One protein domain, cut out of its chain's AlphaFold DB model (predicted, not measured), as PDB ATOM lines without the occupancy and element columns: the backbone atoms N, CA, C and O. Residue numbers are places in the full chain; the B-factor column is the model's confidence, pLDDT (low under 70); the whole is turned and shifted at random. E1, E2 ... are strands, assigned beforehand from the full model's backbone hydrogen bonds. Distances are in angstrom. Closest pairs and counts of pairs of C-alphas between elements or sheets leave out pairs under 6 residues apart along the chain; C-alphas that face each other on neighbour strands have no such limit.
ATOM      1  N   LYS A   3     301.581 219.739 279.188       95.44
ATOM      2  CA  LYS A   3     301.062 219.606 280.550       95.44
ATOM      3  C   LYS A   3     302.224 219.742 281.519       95.44
ATOM      4  O   LYS A   3     303.254 219.112 281.327       95.44
ATOM      5  N   VAL A   4     302.057 220.556 282.553       96.12
ATOM      6  CA  VAL A   4     303.079 220.787 283.580       96.12
ATOM      7  C   VAL A   4     302.439 220.575 284.941       96.12
ATOM      8  O   VAL A   4     301.299 220.989 285.158       96.12
ATOM      9  N   LYS A   5     303.149 219.912 285.851       96.88
ATOM     10  CA  LYS A   5     302.685 219.659 287.212       96.88
ATOM     11  C   LYS A   5     303.800 219.947 288.203       96.88
ATOM     12  O   LYS A   5     304.901 219.424 288.075       96.88
ATOM     13  N   ASN A   6     303.485 220.781 289.184       96.50
ATOM     14  CA  ASN A   6     304.341 221.017 290.330       96.50
ATOM     15  C   ASN A   6     304.345 219.795 291.262       96.50
ATOM     16  O   ASN A   6     303.303 219.159 291.452       96.50
ATOM     17  N   VAL A   7     305.495 219.493 291.859       96.00
ATOM     18  CA  VAL A   7     305.615 218.457 292.885       96.00
ATOM     19  C   VAL A   7     305.656 219.109 294.260       96.00
ATOM     20  O   VAL A   7     306.560 219.884 294.561       96.00
ATOM     21  N   ALA A   8     304.693 218.749 295.109       93.00
ATOM     22  CA  ALA A   8     304.683 219.077 296.536       93.00
ATOM     23  C   ALA A   8     304.752 220.579 296.889       93.00
ATOM     24  O   ALA A   8     305.270 220.928 297.945       93.00
ATOM     25  N   ASN A   9     304.230 221.469 296.036       91.75
ATOM     26  CA  ASN A   9     304.368 222.927 296.188       91.75
ATOM     27  C   ASN A   9     305.839 223.368 296.345       91.75
ATOM     28  O   ASN A   9     306.133 224.304 297.084       91.75
ATOM     29  N   SER A  10     306.761 222.656 295.687       93.38
ATOM     30  CA  SER A  10     308.207 222.929 295.702       93.38
ATOM     31  C   SER A  10     308.661 223.653 294.432       93.38
ATOM     32  O   SER A  10     307.851 223.898 293.551       93.38
ATOM     33  N   GLY A  11     309.956 223.932 294.281       95.50
ATOM     34  CA  GLY A  11     310.516 224.425 293.014       95.50
ATOM     35  C   GLY A  11     310.616 223.362 291.907       95.50
ATOM     36  O   GLY A  11     311.140 223.652 290.841       95.50
ATOM     37  N   ASN A  12     310.154 222.126 292.126       97.00
ATOM     38  CA  ASN A  12     310.280 221.041 291.152       97.00
ATOM     39  C   ASN A  12     308.996 220.847 290.346       97.00
ATOM     40  O   ASN A  12     307.893 220.765 290.899       97.00
ATOM     41  N   TYR A  13     309.148 220.684 289.036       97.31
ATOM     42  CA  TYR A  13     308.047 220.466 288.112       97.31
ATOM     43  C   TYR A  13     308.369 219.341 287.140       97.31
ATOM     44  O   TYR A  13     309.506 219.153 286.720       97.31
ATOM     45  N   TYR A  14     307.325 218.639 286.725       97.12
ATOM     46  CA  TYR A  14     307.381 217.677 285.639       97.12
ATOM     47  C   TYR A  14     306.520 218.172 284.492       97.12
ATOM     48  O   TYR A  14     305.385 218.614 284.698       97.12
ATOM     49  N   ALA A  15     307.058 218.092 283.283       96.25
ATOM     50  CA  ALA A  15     306.368 218.451 282.063       96.25
ATOM     51  C   ALA A  15     306.236 217.239 281.144       96.25
ATOM     52  O   ALA A  15     307.178 216.478 280.952       96.25
ATOM     53  N   LEU A  16     305.058 217.104 280.548       95.00
ATOM     54  CA  LEU A  16     304.754 216.210 279.444       95.00
ATOM     55  C   LEU A  16     304.427 217.086 278.243       95.00
ATOM     56  O   LEU A  16     303.566 217.965 278.326       95.00
ATOM     57  N   PHE A  17     305.102 216.864 277.129       93.69
ATOM     58  CA  PHE A  17     304.916 217.654 275.925       93.69
ATOM     59  C   PHE A  17     304.910 216.772 274.685       93.69
ATOM     60  O   PHE A  17     305.323 215.618 274.709       93.69
ATOM     61  N   GLU A  18     304.422 217.333 273.589       90.38
ATOM     62  CA  GLU A  18     304.439 216.689 272.285       90.38
ATOM     63  C   GLU A  18     305.073 217.638 271.273       90.38
ATOM     64  O   GLU A  18     304.619 218.779 271.131       90.38
ATOM     65  N   LEU A  19     306.106 217.154 270.584       89.12
ATOM     66  CA  LEU A  19     306.798 217.849 269.501       89.12
ATOM     67  C   LEU A  19     306.849 216.920 268.292       89.12
ATOM     68  O   LEU A  19     307.310 215.787 268.405       89.12
ATOM     69  N   ASP A  20     306.349 217.386 267.149       88.25
ATOM     70  CA  ASP A  20     306.316 216.630 265.889       88.25
ATOM     71  C   ASP A  20     305.726 215.212 266.030       88.25
ATOM     72  O   ASP A  20     306.247 214.236 265.487       88.25
ATOM     73  N   GLY A  21     304.645 215.089 266.809       83.56
ATOM     74  CA  GLY A  21     303.960 213.818 267.070       83.56
ATOM     75  C   GLY A  21     304.708 212.867 268.009       83.56
ATOM     76  O   GLY A  21     304.312 211.712 268.147       83.56
ATOM     77  N   ARG A  22     305.797 213.314 268.648       85.75
ATOM     78  CA  ARG A  22     306.559 212.536 269.631       85.75
ATOM     79  C   ARG A  22     306.298 213.041 271.032       85.75
ATOM     80  O   ARG A  22     306.329 214.248 271.271       85.75
ATOM     81  N   ILE A  23     306.110 212.109 271.957       90.62
ATOM     82  CA  ILE A  23     305.918 212.419 273.366       90.62
ATOM     83  C   ILE A  23     307.280 212.630 274.021       90.62
ATOM     84  O   ILE A  23     308.194 211.816 273.886       90.62
ATOM     85  N   GLY A  24     307.414 213.745 274.724       92.25
ATOM     86  CA  GLY A  24     308.585 214.102 275.502       92.25
ATOM     87  C   GLY A  24     308.219 214.385 276.948       92.25
ATOM     88  O   GLY A  24     307.109 214.828 277.256       92.25
ATOM     89  N   THR A  25     309.170 214.131 277.835       94.62
ATOM     90  CA  THR A  25     309.075 214.468 279.253       94.62
ATOM     91  C   THR A  25     310.224 215.389 279.624       94.62
ATOM     92  O   THR A  25     311.292 215.338 279.010       94.62
ATOM     93  N   ALA A  26     310.014 216.262 280.600       95.50
ATOM     94  CA  ALA A  26     311.082 217.073 281.160       95.50
ATOM     95  C   ALA A  26     310.912 217.248 282.662       95.50
ATOM     96  O   ALA A  26     309.794 217.451 283.145       95.50
ATOM     97  N   ASN A  27     312.042 217.260 283.355       95.50
ATOM     98  CA  ASN A  27     312.123 217.668 284.748       95.50
ATOM     99  C   ASN A  27     312.616 219.099 284.773       95.50
ATOM    100  O   ASN A  27     313.606 219.431 284.113       95.50
ATOM    101  N   LEU A  28     311.913 219.940 285.515       96.44
ATOM    102  CA  LEU A  28     312.206 221.354 285.614       96.44
ATOM    103  C   LEU A  28     312.434 221.729 287.075       96.44
ATOM    104  O   LEU A  28     311.705 221.269 287.956       96.44
ATOM    105  N   GLU A  29     313.395 222.610 287.305       96.38
ATOM    106  CA  GLU A  29     313.685 223.192 288.610       96.38
ATOM    107  C   GLU A  29     313.574 224.718 288.525       96.38
ATOM    108  O   GLU A  29     314.084 225.346 287.596       96.38
ATOM    109  N   GLU A  30     312.872 225.321 289.476       95.81
ATOM    110  CA  GLU A  30     312.757 226.766 289.628       95.81
ATOM    111  C   GLU A  30     314.032 227.334 290.252       95.81
ATOM    112  O   GLU A  30     314.419 226.996 291.370       95.81
ATOM    113  N   GLY A  31     314.699 228.207 289.501       91.31
ATOM    114  CA  GLY A  31     315.868 228.935 289.966       91.31
ATOM    115  C   GLY A  31     315.501 230.174 290.783       91.31
ATOM    116  O   GLY A  31     314.377 230.664 290.765       91.31
ATOM    117  N   PHE A  32     316.507 230.762 291.433       90.12
ATOM    118  CA  PHE A  32     316.375 231.975 292.258       90.12
ATOM    119  C   PHE A  32     315.873 233.231 291.521       90.12
ATOM    120  O   PHE A  32     315.665 234.266 292.147       90.12
ATOM    121  N   ASN A  33     315.766 233.180 290.194       93.38
ATOM    122  CA  ASN A  33     315.275 234.257 289.341       93.38
ATOM    123  C   ASN A  33     313.834 234.017 288.852       93.38
ATOM    124  O   ASN A  33     313.446 234.613 287.847       93.38
ATOM    125  N   ASP A  34     313.092 233.123 289.512       88.75
ATOM    126  CA  ASP A  34     311.726 232.707 289.164       88.75
ATOM    127  C   ASP A  34     311.618 232.107 287.746       88.75
ATOM    128  O   ASP A  34     310.562 232.118 287.108       88.75
ATOM    129  N   GLN A  35     312.736 231.603 287.206       94.69
ATOM    130  CA  GLN A  35     312.778 230.926 285.912       94.69
ATOM    131  C   GLN A  35     312.969 229.427 286.090       94.69
ATOM    132  O   GLN A  35     313.773 228.972 286.902       94.69
ATOM    133  N   LEU A  36     312.269 228.659 285.257       94.62
ATOM    134  CA  LEU A  36     312.421 227.212 285.192       94.62
ATOM    135  C   LEU A  36     313.639 226.841 284.341       94.62
ATOM    136  O   LEU A  36     313.752 227.243 283.179       94.62
ATOM    137  N   LYS A  37     314.524 226.025 284.909       95.38
ATOM    138  CA  LYS A  37     315.620 225.349 284.219       95.38
ATOM    139  C   LYS A  37     315.205 223.918 283.901       95.38
ATOM    140  O   LYS A  37     314.562 223.264 284.711       95.38
ATOM    141  N   ILE A  38     315.579 223.430 282.722       95.19
ATOM    142  CA  ILE A  38     315.426 222.019 282.357       95.19
ATOM    143  C   ILE A  38     316.602 221.242 282.958       95.19
ATOM    144  O   ILE A  38     317.747 221.477 282.570       95.19
ATOM    145  N   GLU A  39     316.317 220.314 283.869       95.00
ATOM    146  CA  GLU A  39     317.324 219.425 284.464       95.00
ATOM    147  C   GLU A  39     317.554 218.180 283.608       95.00
ATOM    148  O   GLU A  39     318.687 217.747 283.395       95.00
ATOM    149  N   SER A  40     316.477 217.612 283.069       92.06
ATOM    150  CA  SER A  40     316.539 216.441 282.202       92.06
ATOM    151  C   SER A  40     315.396 216.446 281.195       92.06
ATOM    152  O   SER A  40     314.358 217.079 281.397       92.06
ATOM    153  N   VAL A  41     315.607 215.725 280.094       91.81
ATOM    154  CA  VAL A  41     314.587 215.465 279.078       91.81
ATOM    155  C   VAL A  41     314.583 213.992 278.706       91.81
ATOM    156  O   VAL A  41     315.634 213.379 278.515       91.81
ATOM    157  N   GLY A  42     313.386 213.442 278.576       87.50
ATOM    158  CA  GLY A  42     313.124 212.110 278.058       87.50
ATOM    159  C   GLY A  42     312.265 212.182 276.802       87.50
ATOM    160  O   GLY A  42     311.644 213.203 276.499       87.50
ATOM    161  N   HIS A  43     312.232 211.089 276.048       84.00
ATOM    162  CA  HIS A  43     311.309 210.940 274.931       84.00
ATOM    163  C   HIS A  43     310.818 209.501 274.816       84.00
ATOM    164  O   HIS A  43     311.527 208.553 275.156       84.00
ATOM    165  N   GLY A  44     309.603 209.363 274.302       77.81
ATOM    166  CA  GLY A  44     308.963 208.104 273.966       77.81
ATOM    167  C   GLY A  44     308.297 208.201 272.598       77.81
ATOM    168  O   GLY A  44     307.778 209.247 272.207       77.81
ATOM    169  N   SER A  45     308.324 207.104 271.848       75.25
ATOM    170  CA  SER A  45     307.660 206.993 270.542       75.25
ATOM    171  C   SER A  45     306.377 206.161 270.585       75.25
ATOM    172  O   SER A  45     305.754 205.965 269.547       75.25
ATOM    173  N   ASP A  46     306.013 205.637 271.756       83.19
ATOM    174  CA  ASP A  46     304.850 204.771 271.943       83.19
ATOM    175  C   ASP A  46     303.593 205.610 272.268       83.19
ATOM    176  O   ASP A  46     303.669 206.482 273.142       83.19
ATOM    177  N   PRO A  47     302.440 205.374 271.610       82.19
ATOM    178  CA  PRO A  47     301.167 206.018 271.961       82.19
ATOM    179  C   PRO A  47     300.710 205.774 273.413       82.19
ATOM    180  O   PRO A  47     299.918 206.572 273.929       82.19
ATOM    181  N   ASN A  48     301.227 204.724 274.058       87.62
ATOM    182  CA  ASN A  48     301.003 204.321 275.448       87.62
ATOM    183  C   ASN A  48     302.282 204.415 276.296       87.62
ATOM    184  O   ASN A  48     302.511 203.617 277.206       87.62
ATOM    185  N   TYR A  49     303.157 205.368 275.977       90.25
ATOM    186  CA  TYR A  49     304.394 205.594 276.714       90.25
ATOM    187  C   TYR A  49     304.133 205.871 278.200       90.25
ATOM    188  O   TYR A  49     303.414 206.808 278.541       90.25
ATOM    189  N   VAL A  50     304.786 205.114 279.083       93.19
ATOM    190  CA  VAL A  50     304.772 205.335 280.533       93.19
ATOM    191  C   VAL A  50     306.202 205.316 281.050       93.19
ATOM    192  O   VAL A  50     306.959 204.394 280.753       93.19
ATOM    193  N   THR A  51     306.563 206.302 281.864       93.50
ATOM    194  CA  THR A  51     307.802 206.281 282.640       93.50
ATOM    195  C   THR A  51     307.532 206.579 284.110       93.50
ATOM    196  O   THR A  51     306.503 207.156 284.477       93.50
ATOM    197  N   TYR A  52     308.466 206.141 284.947       94.81
ATOM    198  CA  TYR A  52     308.472 206.374 286.378       94.81
ATOM    199  C   TYR A  52     309.770 207.059 286.769       94.81
ATOM    200  O   TYR A  52     310.857 206.630 286.381       94.81
ATOM    201  N   GLU A  53     309.644 208.089 287.591       93.69
ATOM    202  CA  GLU A  53     310.772 208.750 288.218       93.69
ATOM    203  C   GLU A  53     310.526 208.951 289.706       93.69
ATOM    204  O   GLU A  53     309.394 208.898 290.184       93.69
ATOM    205  N   SER A  54     311.604 209.202 290.443       94.00
ATOM    206  CA  SER A  54     311.512 209.533 291.855       94.00
ATOM    207  C   SER A  54     312.143 210.879 292.147       94.00
ATOM    208  O   SER A  54     313.240 211.153 291.663       94.00
ATOM    209  N   LEU A  55     311.522 211.643 293.035       94.31
ATOM    210  CA  LEU A  55     312.040 212.914 293.514       94.31
ATOM    211  C   LEU A  55     311.993 212.952 295.039       94.31
ATOM    212  O   LEU A  55     311.012 212.520 295.645       94.31
ATOM    213  N   ARG A  56     313.026 213.519 295.662       93.38
ATOM    214  CA  ARG A  56     313.015 213.854 297.086       93.38
ATOM    215  C   ARG A  56     312.823 215.359 297.253       93.38
ATOM    216  O   ARG A  56     313.546 216.137 296.637       93.38
ATOM    217  N   VAL A  57     311.873 215.758 298.094       93.31
ATOM    218  CA  VAL A  57     311.604 217.158 298.448       93.31
ATOM    219  C   VAL A  57     311.678 217.277 299.966       93.31
ATOM    220  O   VAL A  57     310.797 216.807 300.681       93.31
ATOM    221  N   GLY A  58     312.758 217.878 300.469       92.25
ATOM    222  CA  GLY A  58     313.068 217.840 301.899       92.25
ATOM    223  C   GLY A  58     313.269 216.398 302.378       92.25
ATOM    224  O   GLY A  58     314.114 215.671 301.847       92.25
ATOM    225  N   ASP A  59     312.477 215.976 303.360       92.12
ATOM    226  CA  ASP A  59     312.494 214.603 303.878       92.12
ATOM    227  C   ASP A  59     311.493 213.672 303.193       92.12
ATOM    228  O   ASP A  59     311.593 212.454 303.327       92.12
ATOM    229  N   ASP A  60     310.585 214.232 302.396       94.94
ATOM    230  CA  ASP A  60     309.552 213.472 301.715       94.94
ATOM    231  C   ASP A  60     310.049 212.935 300.371       94.94
ATOM    232  O   ASP A  60     310.766 213.597 299.615       94.94
ATOM    233  N   SER A  61     309.613 211.723 300.053       95.75
ATOM    234  CA  SER A  61     309.878 211.060 298.781       95.75
ATOM    235  C   SER A  61     308.618 210.991 297.930       95.75
ATOM    236  O   SER A  61     307.526 210.741 298.437       95.75
ATOM    237  N   TYR A  62     308.766 211.175 296.624       96.81
ATOM    238  CA  TYR A  62     307.670 211.175 295.663       96.81
ATOM    239  C   TYR A  62     307.998 210.269 294.488       96.81
ATOM    240  O   TYR A  62     309.117 210.279 293.977       96.81
ATOM    241  N   GLY A  63     306.998 209.515 294.047       96.56
ATOM    242  CA  GLY A  63     306.999 208.837 292.761       96.56
ATOM    243  C   GLY A  63     306.218 209.643 291.747       96.56
ATOM    244  O   GLY A  63     305.142 210.160 292.050       96.56
ATOM    245  N   ILE A  64     306.764 209.741 290.547       96.56
ATOM    246  CA  ILE A  64     306.178 210.479 289.447       96.56
ATOM    247  C   ILE A  64     305.916 209.495 288.324       96.56
ATOM    248  O   ILE A  64     306.846 208.905 287.781       96.56
ATOM    249  N   VAL A  65     304.643 209.322 287.983       96.38
ATOM    250  CA  VAL A  65     304.207 208.498 286.854       96.38
ATOM    251  C   VAL A  65     303.752 209.440 285.757       96.38
ATOM    252  O   VAL A  65     302.761 210.154 285.901       96.38
ATOM    253  N   ILE A  66     304.492 209.469 284.660       95.50
ATOM    254  CA  ILE A  66     304.264 210.394 283.552       95.50
ATOM    255  C   ILE A  66     304.163 209.616 282.250       95.50
ATOM    256  O   ILE A  66     304.939 208.694 281.998       95.50
ATOM    257  N   GLY A  67     303.183 209.971 281.427       93.69
ATOM    258  CA  GLY A  67     302.949 209.216 280.213       93.69
ATOM    259  C   GLY A  67     301.761 209.657 279.381       93.69
ATOM    260  O   GLY A  67     301.063 210.635 279.671       93.69
ATOM    261  N   ALA A  68     301.562 208.892 278.320       93.31
ATOM    262  CA  ALA A  68     300.485 209.002 277.365       93.31
ATOM    263  C   ALA A  68     299.685 207.691 277.328       93.31
ATOM    264  O   ALA A  68     300.220 206.615 277.568       93.31
ATOM    265  N   ASN A  69     298.395 207.805 277.036       93.56
ATOM    266  CA  ASN A  69     297.451 206.713 276.796       93.56
ATOM    267  C   ASN A  69     296.562 207.110 275.612       93.56
ATOM    268  O   ASN A  69     295.343 207.240 275.714       93.56
ATOM    269  N   THR A  70     297.196 207.465 274.499       90.38
ATOM    270  CA  THR A  70     296.491 208.042 273.346       90.38
ATOM    271  C   THR A  70     295.704 207.012 272.547       90.38
ATOM    272  O   THR A  70     294.770 207.404 271.849       90.38
ATOM    273  N   SER A  71     296.023 205.715 272.668       90.62
ATOM    274  CA  SER A  71     295.181 204.655 272.098       90.62
ATOM    275  C   SER A  71     293.966 204.329 272.975       90.62
ATOM    276  O   SER A  71     293.012 203.728 272.484       90.62
ATOM    277  N   GLY A  72     293.970 204.752 274.246       90.88
ATOM    278  CA  GLY A  72     292.909 204.461 275.214       90.88
ATOM    279  C   GLY A  72     292.914 203.017 275.722       90.88
ATOM    280  O   GLY A  72     291.913 202.554 276.262       90.88
ATOM    281  N   GLU A  73     294.014 202.286 275.532       92.25
ATOM    282  CA  GLU A  73     294.133 200.876 275.927       92.25
ATOM    283  C   GLU A  73     294.524 200.706 277.401       92.25
ATOM    284  O   GLU A  73     294.261 199.657 277.994       92.25
ATOM    285  N   LEU A  74     295.119 201.732 278.020       93.31
ATOM    286  CA  LEU A  74     295.519 201.677 279.423       93.31
ATOM    287  C   LEU A  74     294.355 202.083 280.329       93.31
ATOM    288  O   LEU A  74     293.837 203.194 280.249       93.31
ATOM    289  N   ASN A  75     293.986 201.212 281.264       94.56
ATOM    290  CA  ASN A  75     293.047 201.571 282.331       94.56
ATOM    291  C   ASN A  75     293.777 201.988 283.608       94.56
ATOM    292  O   ASN A  75     293.366 202.907 284.313       94.56
ATOM    293  N   LYS A  76     294.860 201.282 283.926       96.38
ATOM    294  CA  LYS A  76     295.525 201.357 285.217       96.38
ATOM    295  C   LYS A  76     296.996 201.019 285.055       96.38
ATOM    296  O   LYS A  76     297.328 200.068 284.357       96.38
ATOM    297  N   ILE A  77     297.846 201.754 285.753       97.06
ATOM    298  CA  ILE A  77     299.283 201.500 285.827       97.06
ATOM    299  C   ILE A  77     299.595 201.057 287.249       97.06
ATOM    300  O   ILE A  77     299.196 201.718 288.210       97.06
ATOM    301  N   SER A  78     300.292 199.935 287.392       97.50
ATOM    302  CA  SER A  78     300.814 199.471 288.672       97.50
ATOM    303  C   SER A  78     302.307 199.752 288.745       97.50
ATOM    304  O   SER A  78     303.061 199.376 287.847       97.50
ATOM    305  N   ILE A  79     302.716 200.414 289.823       97.81
ATOM    306  CA  ILE A  79     304.114 200.705 290.119       97.81
ATOM    307  C   ILE A  79     304.518 199.837 291.300       97.81
ATOM    308  O   ILE A  79     303.941 199.947 292.383       97.81
ATOM    309  N   GLN A  80     305.503 198.974 291.084       97.50
ATOM    310  CA  GLN A  80     306.100 198.141 292.117       97.50
ATOM    311  C   GLN A  80     307.538 198.597 292.345       97.50
ATOM    312  O   GLN A  80     308.353 198.543 291.429       97.50
ATOM    313  N   ILE A  81     307.855 199.026 293.560       96.12
ATOM    314  CA  ILE A  81     309.220 199.417 293.914       96.12
ATOM    315  C   ILE A  81     310.066 198.144 294.030       96.12
ATOM    316  O   ILE A  81     309.683 197.223 294.742       96.12
ATOM    317  N   GLU A  82     311.179 198.044 293.298       92.44
ATOM    318  CA  GLU A  82     311.866 196.753 293.111       92.44
ATOM    319  C   GLU A  82     312.437 196.176 294.415       92.44
ATOM    320  O   GLU A  82     312.362 194.970 294.652       92.44
ATOM    321  N   PHE A  83     312.970 197.042 295.275       89.81
ATOM    322  CA  PHE A  83     313.649 196.646 296.512       89.81
ATOM    323  C   PHE A  83     312.787 196.781 297.767       89.81
ATOM    324  O   PHE A  83     313.273 196.534 298.865       89.81
ATOM    325  N   GLU A  84     311.515 197.140 297.610       91.12
ATOM    326  CA  GLU A  84     310.593 197.374 298.717       91.12
ATOM    327  C   GLU A  84     309.335 196.527 298.525       91.12
ATOM    328  O   GLU A  84     308.863 196.315 297.408       91.12
ATOM    329  N   LEU A  85     308.705 196.089 299.616       91.38
ATOM    330  CA  LEU A  85     307.386 195.444 299.557       91.38
ATOM    331  C   LEU A  85     306.267 196.488 299.419       91.38
ATOM    332  O   LEU A  85     305.264 196.451 300.132       91.38
ATOM    333  N   TYR A  86     306.453 197.435 298.503       95.38
ATOM    334  CA  TYR A  86     305.530 198.529 298.258       95.38
ATOM    335  C   TYR A  86     305.116 198.587 296.791       95.38
ATOM    336  O   TYR A  86     305.931 198.533 295.869       95.38
ATOM    337  N   SER A  87     303.810 198.723 296.584       96.69
ATOM    338  CA  SER A  87     303.238 199.001 295.276       96.69
ATOM    339  C   SER A  87     302.031 199.910 295.420       96.69
ATOM    340  O   SER A  87     301.343 199.907 296.443       96.69
ATOM    341  N   TYR A  88     301.769 200.678 294.377       97.50
ATOM    342  CA  TYR A  88     300.585 201.512 294.276       97.50
ATOM    343  C   TYR A  88     300.100 201.522 292.832       97.50
ATOM    344  O   TYR A  88     300.718 200.946 291.933       97.50
ATOM    345  N   ASN A  89     298.934 202.122 292.625       97.56
ATOM    346  CA  ASN A  89     298.306 202.140 291.324       97.56
ATOM    347  C   ASN A  89     297.831 203.533 290.949       97.56
ATOM    348  O   ASN A  89     297.336 204.261 291.806       97.56
ATOM    349  N   VAL A  90     297.885 203.820 289.655       96.81
ATOM    350  CA  VAL A  90     297.402 205.057 289.049       96.81
ATOM    351  C   VAL A  90     296.298 204.708 288.057       96.81
ATOM    352  O   VAL A  90     296.493 203.853 287.192       96.81
ATOM    353  N   ASP A  91     295.134 205.338 288.193       96.12
ATOM    354  CA  ASP A  91     294.046 205.228 287.215       96.12
ATOM    355  C   ASP A  91     294.293 206.208 286.060       96.12
ATOM    356  O   ASP A  91     294.425 207.419 286.263       96.12
ATOM    357  N   VAL A  92     294.367 205.670 284.843       95.31
ATOM    358  CA  VAL A  92     294.624 206.431 283.611       95.31
ATOM    359  C   VAL A  92     293.555 206.206 282.540       95.31
ATOM    360  O   VAL A  92     293.699 206.704 281.423       95.31
ATOM    361  N   SER A  93     292.460 205.527 282.892       92.38
ATOM    362  CA  SER A  93     291.386 205.110 281.977       92.38
ATOM    363  C   SER A  93     290.779 206.248 281.153       92.38
ATOM    364  O   SER A  93     290.389 206.049 280.008       92.38
ATOM    365  N   ASN A  94     290.733 207.460 281.708       90.69
ATOM    366  CA  ASN A  94     290.141 208.635 281.062       90.69
ATOM    367  C   ASN A  94     291.171 209.733 280.748       90.69
ATOM    368  O   ASN A  94     290.807 210.895 280.564       90.69
ATOM    369  N   ASN A  95     292.464 209.395 280.736       92.50
ATOM    370  CA  ASN A  95     293.542 210.368 280.602       92.50
ATOM    371  C   ASN A  95     294.482 210.011 279.452       92.50
ATOM    372  O   ASN A  95     295.433 209.264 279.648       92.50
ATOM    373  N   ASN A  96     294.307 210.655 278.295       92.75
ATOM    374  CA  ASN A  96     295.236 210.506 277.165       92.75
ATOM    375  C   ASN A  96     296.668 210.944 277.511       92.75
ATOM    376  O   ASN A  96     297.615 210.490 276.882       92.75
ATOM    377  N   TYR A  97     296.816 211.842 278.490       93.88
ATOM    378  CA  TYR A  97     298.084 212.421 278.925       93.88
ATOM    379  C   TYR A  97     298.054 212.673 280.433       93.88
ATOM    380  O   TYR A  97     297.216 213.437 280.939       93.88
ATOM    381  N   PHE A  98     298.979 212.073 281.175       94.94
ATOM    382  CA  PHE A  98     298.962 212.104 282.634       94.94
ATOM    383  C   PHE A  98     300.334 212.404 283.232       94.94
ATOM    384  O   PHE A  98     301.379 212.055 282.691       94.94
ATOM    385  N   ILE A  99     300.283 213.095 284.369       96.81
ATOM    386  CA  ILE A  99     301.393 213.272 285.299       96.81
ATOM    387  C   ILE A  99     300.780 213.035 286.674       96.81
ATOM    388  O   ILE A  99     300.027 213.876 287.185       96.81
ATOM    389  N   ASP A 100     301.034 211.870 287.240       96.69
ATOM    390  CA  ASP A 100     300.638 211.530 288.592       96.69
ATOM    391  C   ASP A 100     301.816 211.710 289.543       96.69
ATOM    392  O   ASP A 100     302.962 211.436 289.192       96.69
ATOM    393  N   VAL A 101     301.527 212.260 290.719       97.12
ATOM    394  CA  VAL A 101     302.530 212.576 291.736       97.12
ATOM    395  C   VAL A 101     302.043 211.934 293.015       97.12
ATOM    396  O   VAL A 101     301.056 212.381 293.598       97.12
ATOM    397  N   HIS A 102     302.745 210.891 293.430       96.88
ATOM    398  CA  HIS A 102     302.370 210.063 294.561       96.88
ATOM    399  C   HIS A 102     303.387 210.240 295.682       96.88
ATOM    400  O   HIS A 102     304.572 209.955 295.499       96.88
ATOM    401  N   LYS A 103     302.941 210.720 296.849       96.75
ATOM    402  CA  LYS A 103     303.801 210.781 298.035       96.75
ATOM    403  C   LYS A 103     304.058 209.359 298.527       96.75
ATOM    404  O   LYS A 103     303.118 208.609 298.788       96.75
ATOM    405  N   MET A 104     305.329 209.006 298.653       96.31
ATOM    406  CA  MET A 104     305.747 207.705 299.149       96.31
ATOM    407  C   MET A 104     305.547 207.623 300.663       96.31
ATOM    408  O   MET A 104     305.705 208.634 301.350       96.31
ATOM    409  N   PRO A 105     305.206 206.436 301.194       95.56
ATOM    410  CA  PRO A 105     305.238 206.203 302.628       95.56
ATOM    411  C   PRO A 105     306.628 206.468 303.201       95.56
ATOM    412  O   PRO A 105     307.644 206.206 302.552       95.56
ATOM    413  N   ASP A 106     306.656 206.921 304.448       92.62
ATOM    414  CA  ASP A 106     307.899 207.062 305.192       92.62
ATOM    415  C   ASP A 106     308.549 205.687 305.418       92.62
ATOM    416  O   ASP A 106     307.869 204.665 305.539       92.62
ATOM    417  N   GLY A 107     309.880 205.665 305.513       87.25
ATOM    418  CA  GLY A 107     310.641 204.458 305.845       87.25
ATOM    419  C   GLY A 107     311.006 203.551 304.667       87.25
ATOM    420  O   GLY A 107     311.620 202.517 304.903       87.25
ATOM    421  N   LEU A 108     310.686 203.930 303.424       90.56
ATOM    422  CA  LEU A 108     311.259 203.276 302.242       90.56
ATOM    423  C   LEU A 108     312.727 203.696 302.078       90.56
ATOM    424  O   LEU A 108     313.030 204.890 302.025       90.56
ATOM    425  N   GLU A 109     313.641 202.730 301.978       85.88
ATOM    426  CA  GLU A 109     315.071 202.996 301.790       85.88
ATOM    427  C   GLU A 109     315.378 203.364 300.337       85.88
ATOM    428  O   GLU A 109     316.197 204.250 300.069       85.88
ATOM    429  N   LYS A 110     314.732 202.679 299.382       89.75
ATOM    430  CA  LYS A 110     314.935 202.895 297.944       89.75
ATOM    431  C   LYS A 110     313.627 202.842 297.178       89.75
ATOM    432  O   LYS A 110     313.023 201.794 297.022       89.75
ATOM    433  N   ILE A 111     313.264 203.966 296.577       92.69
ATOM    434  CA  ILE A 111     312.060 204.104 295.739       92.69
ATOM    435  C   ILE A 111     312.347 203.945 294.237       92.69
ATOM    436  O   ILE A 111     311.479 204.230 293.412       92.69
ATOM    437  N   ASN A 112     313.570 203.534 293.888       92.06
ATOM    438  CA  ASN A 112     314.035 203.322 292.521       92.06
ATOM    439  C   ASN A 112     315.044 202.153 292.442       92.06
ATOM    440  O   ASN A 112     315.837 201.983 293.378       92.06
ATOM    441  N   PRO A 113     315.075 201.399 291.325       94.06
ATOM    442  CA  PRO A 113     314.137 201.454 290.202       94.06
ATOM    443  C   PRO A 113     312.751 200.910 290.592       94.06
ATOM    444  O   PRO A 113     312.580 200.260 291.627       94.06
ATOM    445  N   ALA A 114     311.752 201.193 289.759       95.56
ATOM    446  CA  ALA A 114     310.425 200.609 289.882       95.56
ATOM    447  C   ALA A 114     310.065 199.810 288.629       95.56
ATOM    448  O   ALA A 114     310.404 200.180 287.504       95.56
ATOM    449  N   ILE A 115     309.329 198.726 288.838       96.38
ATOM    450  CA  ILE A 115     308.730 197.920 287.785       96.38
ATOM    451  C   ILE A 115     307.362 198.517 287.468       96.38
ATOM    452  O   ILE A 115     306.493 198.610 288.340       96.38
ATOM    453  N   ILE A 116     307.170 198.889 286.205       95.69
ATOM    454  CA  ILE A 116     305.913 199.418 285.677       95.69
ATOM    455  C   ILE A 116     305.146 198.269 285.008       95.69
ATOM    456  O   ILE A 116     305.717 197.532 284.204       95.69
ATOM    457  N   LYS A 117     303.864 198.095 285.348       94.38
ATOM    458  CA  LYS A 117     302.972 197.080 284.757       94.38
ATOM    459  C   LYS A 117     301.667 197.730 284.300       94.38
ATOM    460  O   LYS A 117     301.054 198.453 285.089       94.38
ATOM    461  N   TYR A 118     301.246 197.454 283.070       87.50
ATOM    462  CA  TYR A 118     299.989 197.907 282.472       87.50
ATOM    463  C   TYR A 118     299.556 196.973 281.341       87.50
ATOM    464  O   TYR A 118     300.435 196.252 280.814       87.50
TER     465      TYR A 118
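Overview. This is residues 3 to 118 of the 118 residues of an uncharacterized protein of Aureibacillus halotolerans (UniProt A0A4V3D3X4). Three antiparallel sheets stand face to face in a stack, with the three-stranded sheet E5, E6, E9 in the middle, the four-stranded sheet E1 to E4 over one of its faces and the small sheet E8, E7, E10 over the other. The strands of the first two sheets run nearly along one another, at 19 degrees, while those of the small sheet cross the middle ones at 39 degrees. The chain makes the four-stranded sheet first, goes on to E5 and E6, makes E7 and E8, returns to the middle sheet for E9 and ends in the small sheet with E10. The printed part has 116 residues with ten named strands, E1 to E10 in turn, and no named helix, an all-strand class; the sheet orders are E1 E2 E3 E4, E5 E6 E9 and E8 E7 E10. The whole is compact, with a radius of gyration of the C-alphas of 14.2 A, and flat in outline, spanning 39 by 37 by 20 A.

Arrangement. The largest sheet is a meander, each strand the antiparallel neighbour of the one before: E1, residues 3 to 6, E2, residues 12 to 19, E3, residues 22 to 30, and E4, residues 36 to 44. Its successive strands form hairpins, and E1 and E4 are its edge strands. N 5 and O 14 of E1 and E2 are within hydrogen-bond range at 2.8 A, as are N 15 and O 26 of E2 and E3 at 2.8 A, and N 25 and O 42 of E3 and E4 at 3.0 A. The sheet is twisted, and E4 bends by 67 degrees at residue 39. It stands face to face with the sheet of E5, residues 50 to 57, E6, residues 60 to 68, and E9, residues 97 to 103; the parts that face each other are 9.9 A apart centre to centre. The closest C-alphas of E1 and E9 are those of Lys 5 and Ile 99, 6.8 A apart, and of E2 and E6 those of Leu 16 and Ile 66, 7.1 A. In this second sheet, also twisted, E5 and E6 form a hairpin, with N 53 and O 64 within hydrogen-bond range at 2.9 A; E6 is the inner strand, and N 65 and O 100 of E6 and E9 are within hydrogen-bond range at 3.0 A. Next in the stack of sheets, sheets face to face in turn, is that of E7, residues 76 to 81, E8, residues 87 to 91, and E10, residues 114 to 117, with centres of the facing parts 9.7 A apart. The closest C-alphas of E5 and E10 are those of Tyr 52 and Ala 114, 7.0 A apart. E7 is the inner strand here and forms a hairpin with E8, with N 79 and O 88 at 3.0 A; N 80 and O 115 of E7 and E10 are 2.9 A apart. Strands of the first and third sheets are apart, among them E1 and E7, and E4 and E10.

Along the chain. E1 begins at C-alpha 3, (301.062, 219.606, 280.550). From first to last C-alpha E2 measures 22.2 A, E3 25.3 A, E4 22.4 A, E5 22.5 A, E6 26.4 A and E9 20.0 A. E6 begins at C-alpha 60, (309.552, 213.472, 301.715), and E10 ends at C-alpha 117, (302.972, 197.080, 284.757).

Size, cuts and confidence. The two C-alphas farthest apart, those of Asp 20 and Gly 107, are 42.0 A from each other. The printed part has no cut and ends at Tyr 118, the chain's last residue. No link is long; those from E6 to E7 and from E9 to E10 are short, and the others are tight. The mean pLDDT of the printed part is 93.1, and no printed residue is under 70.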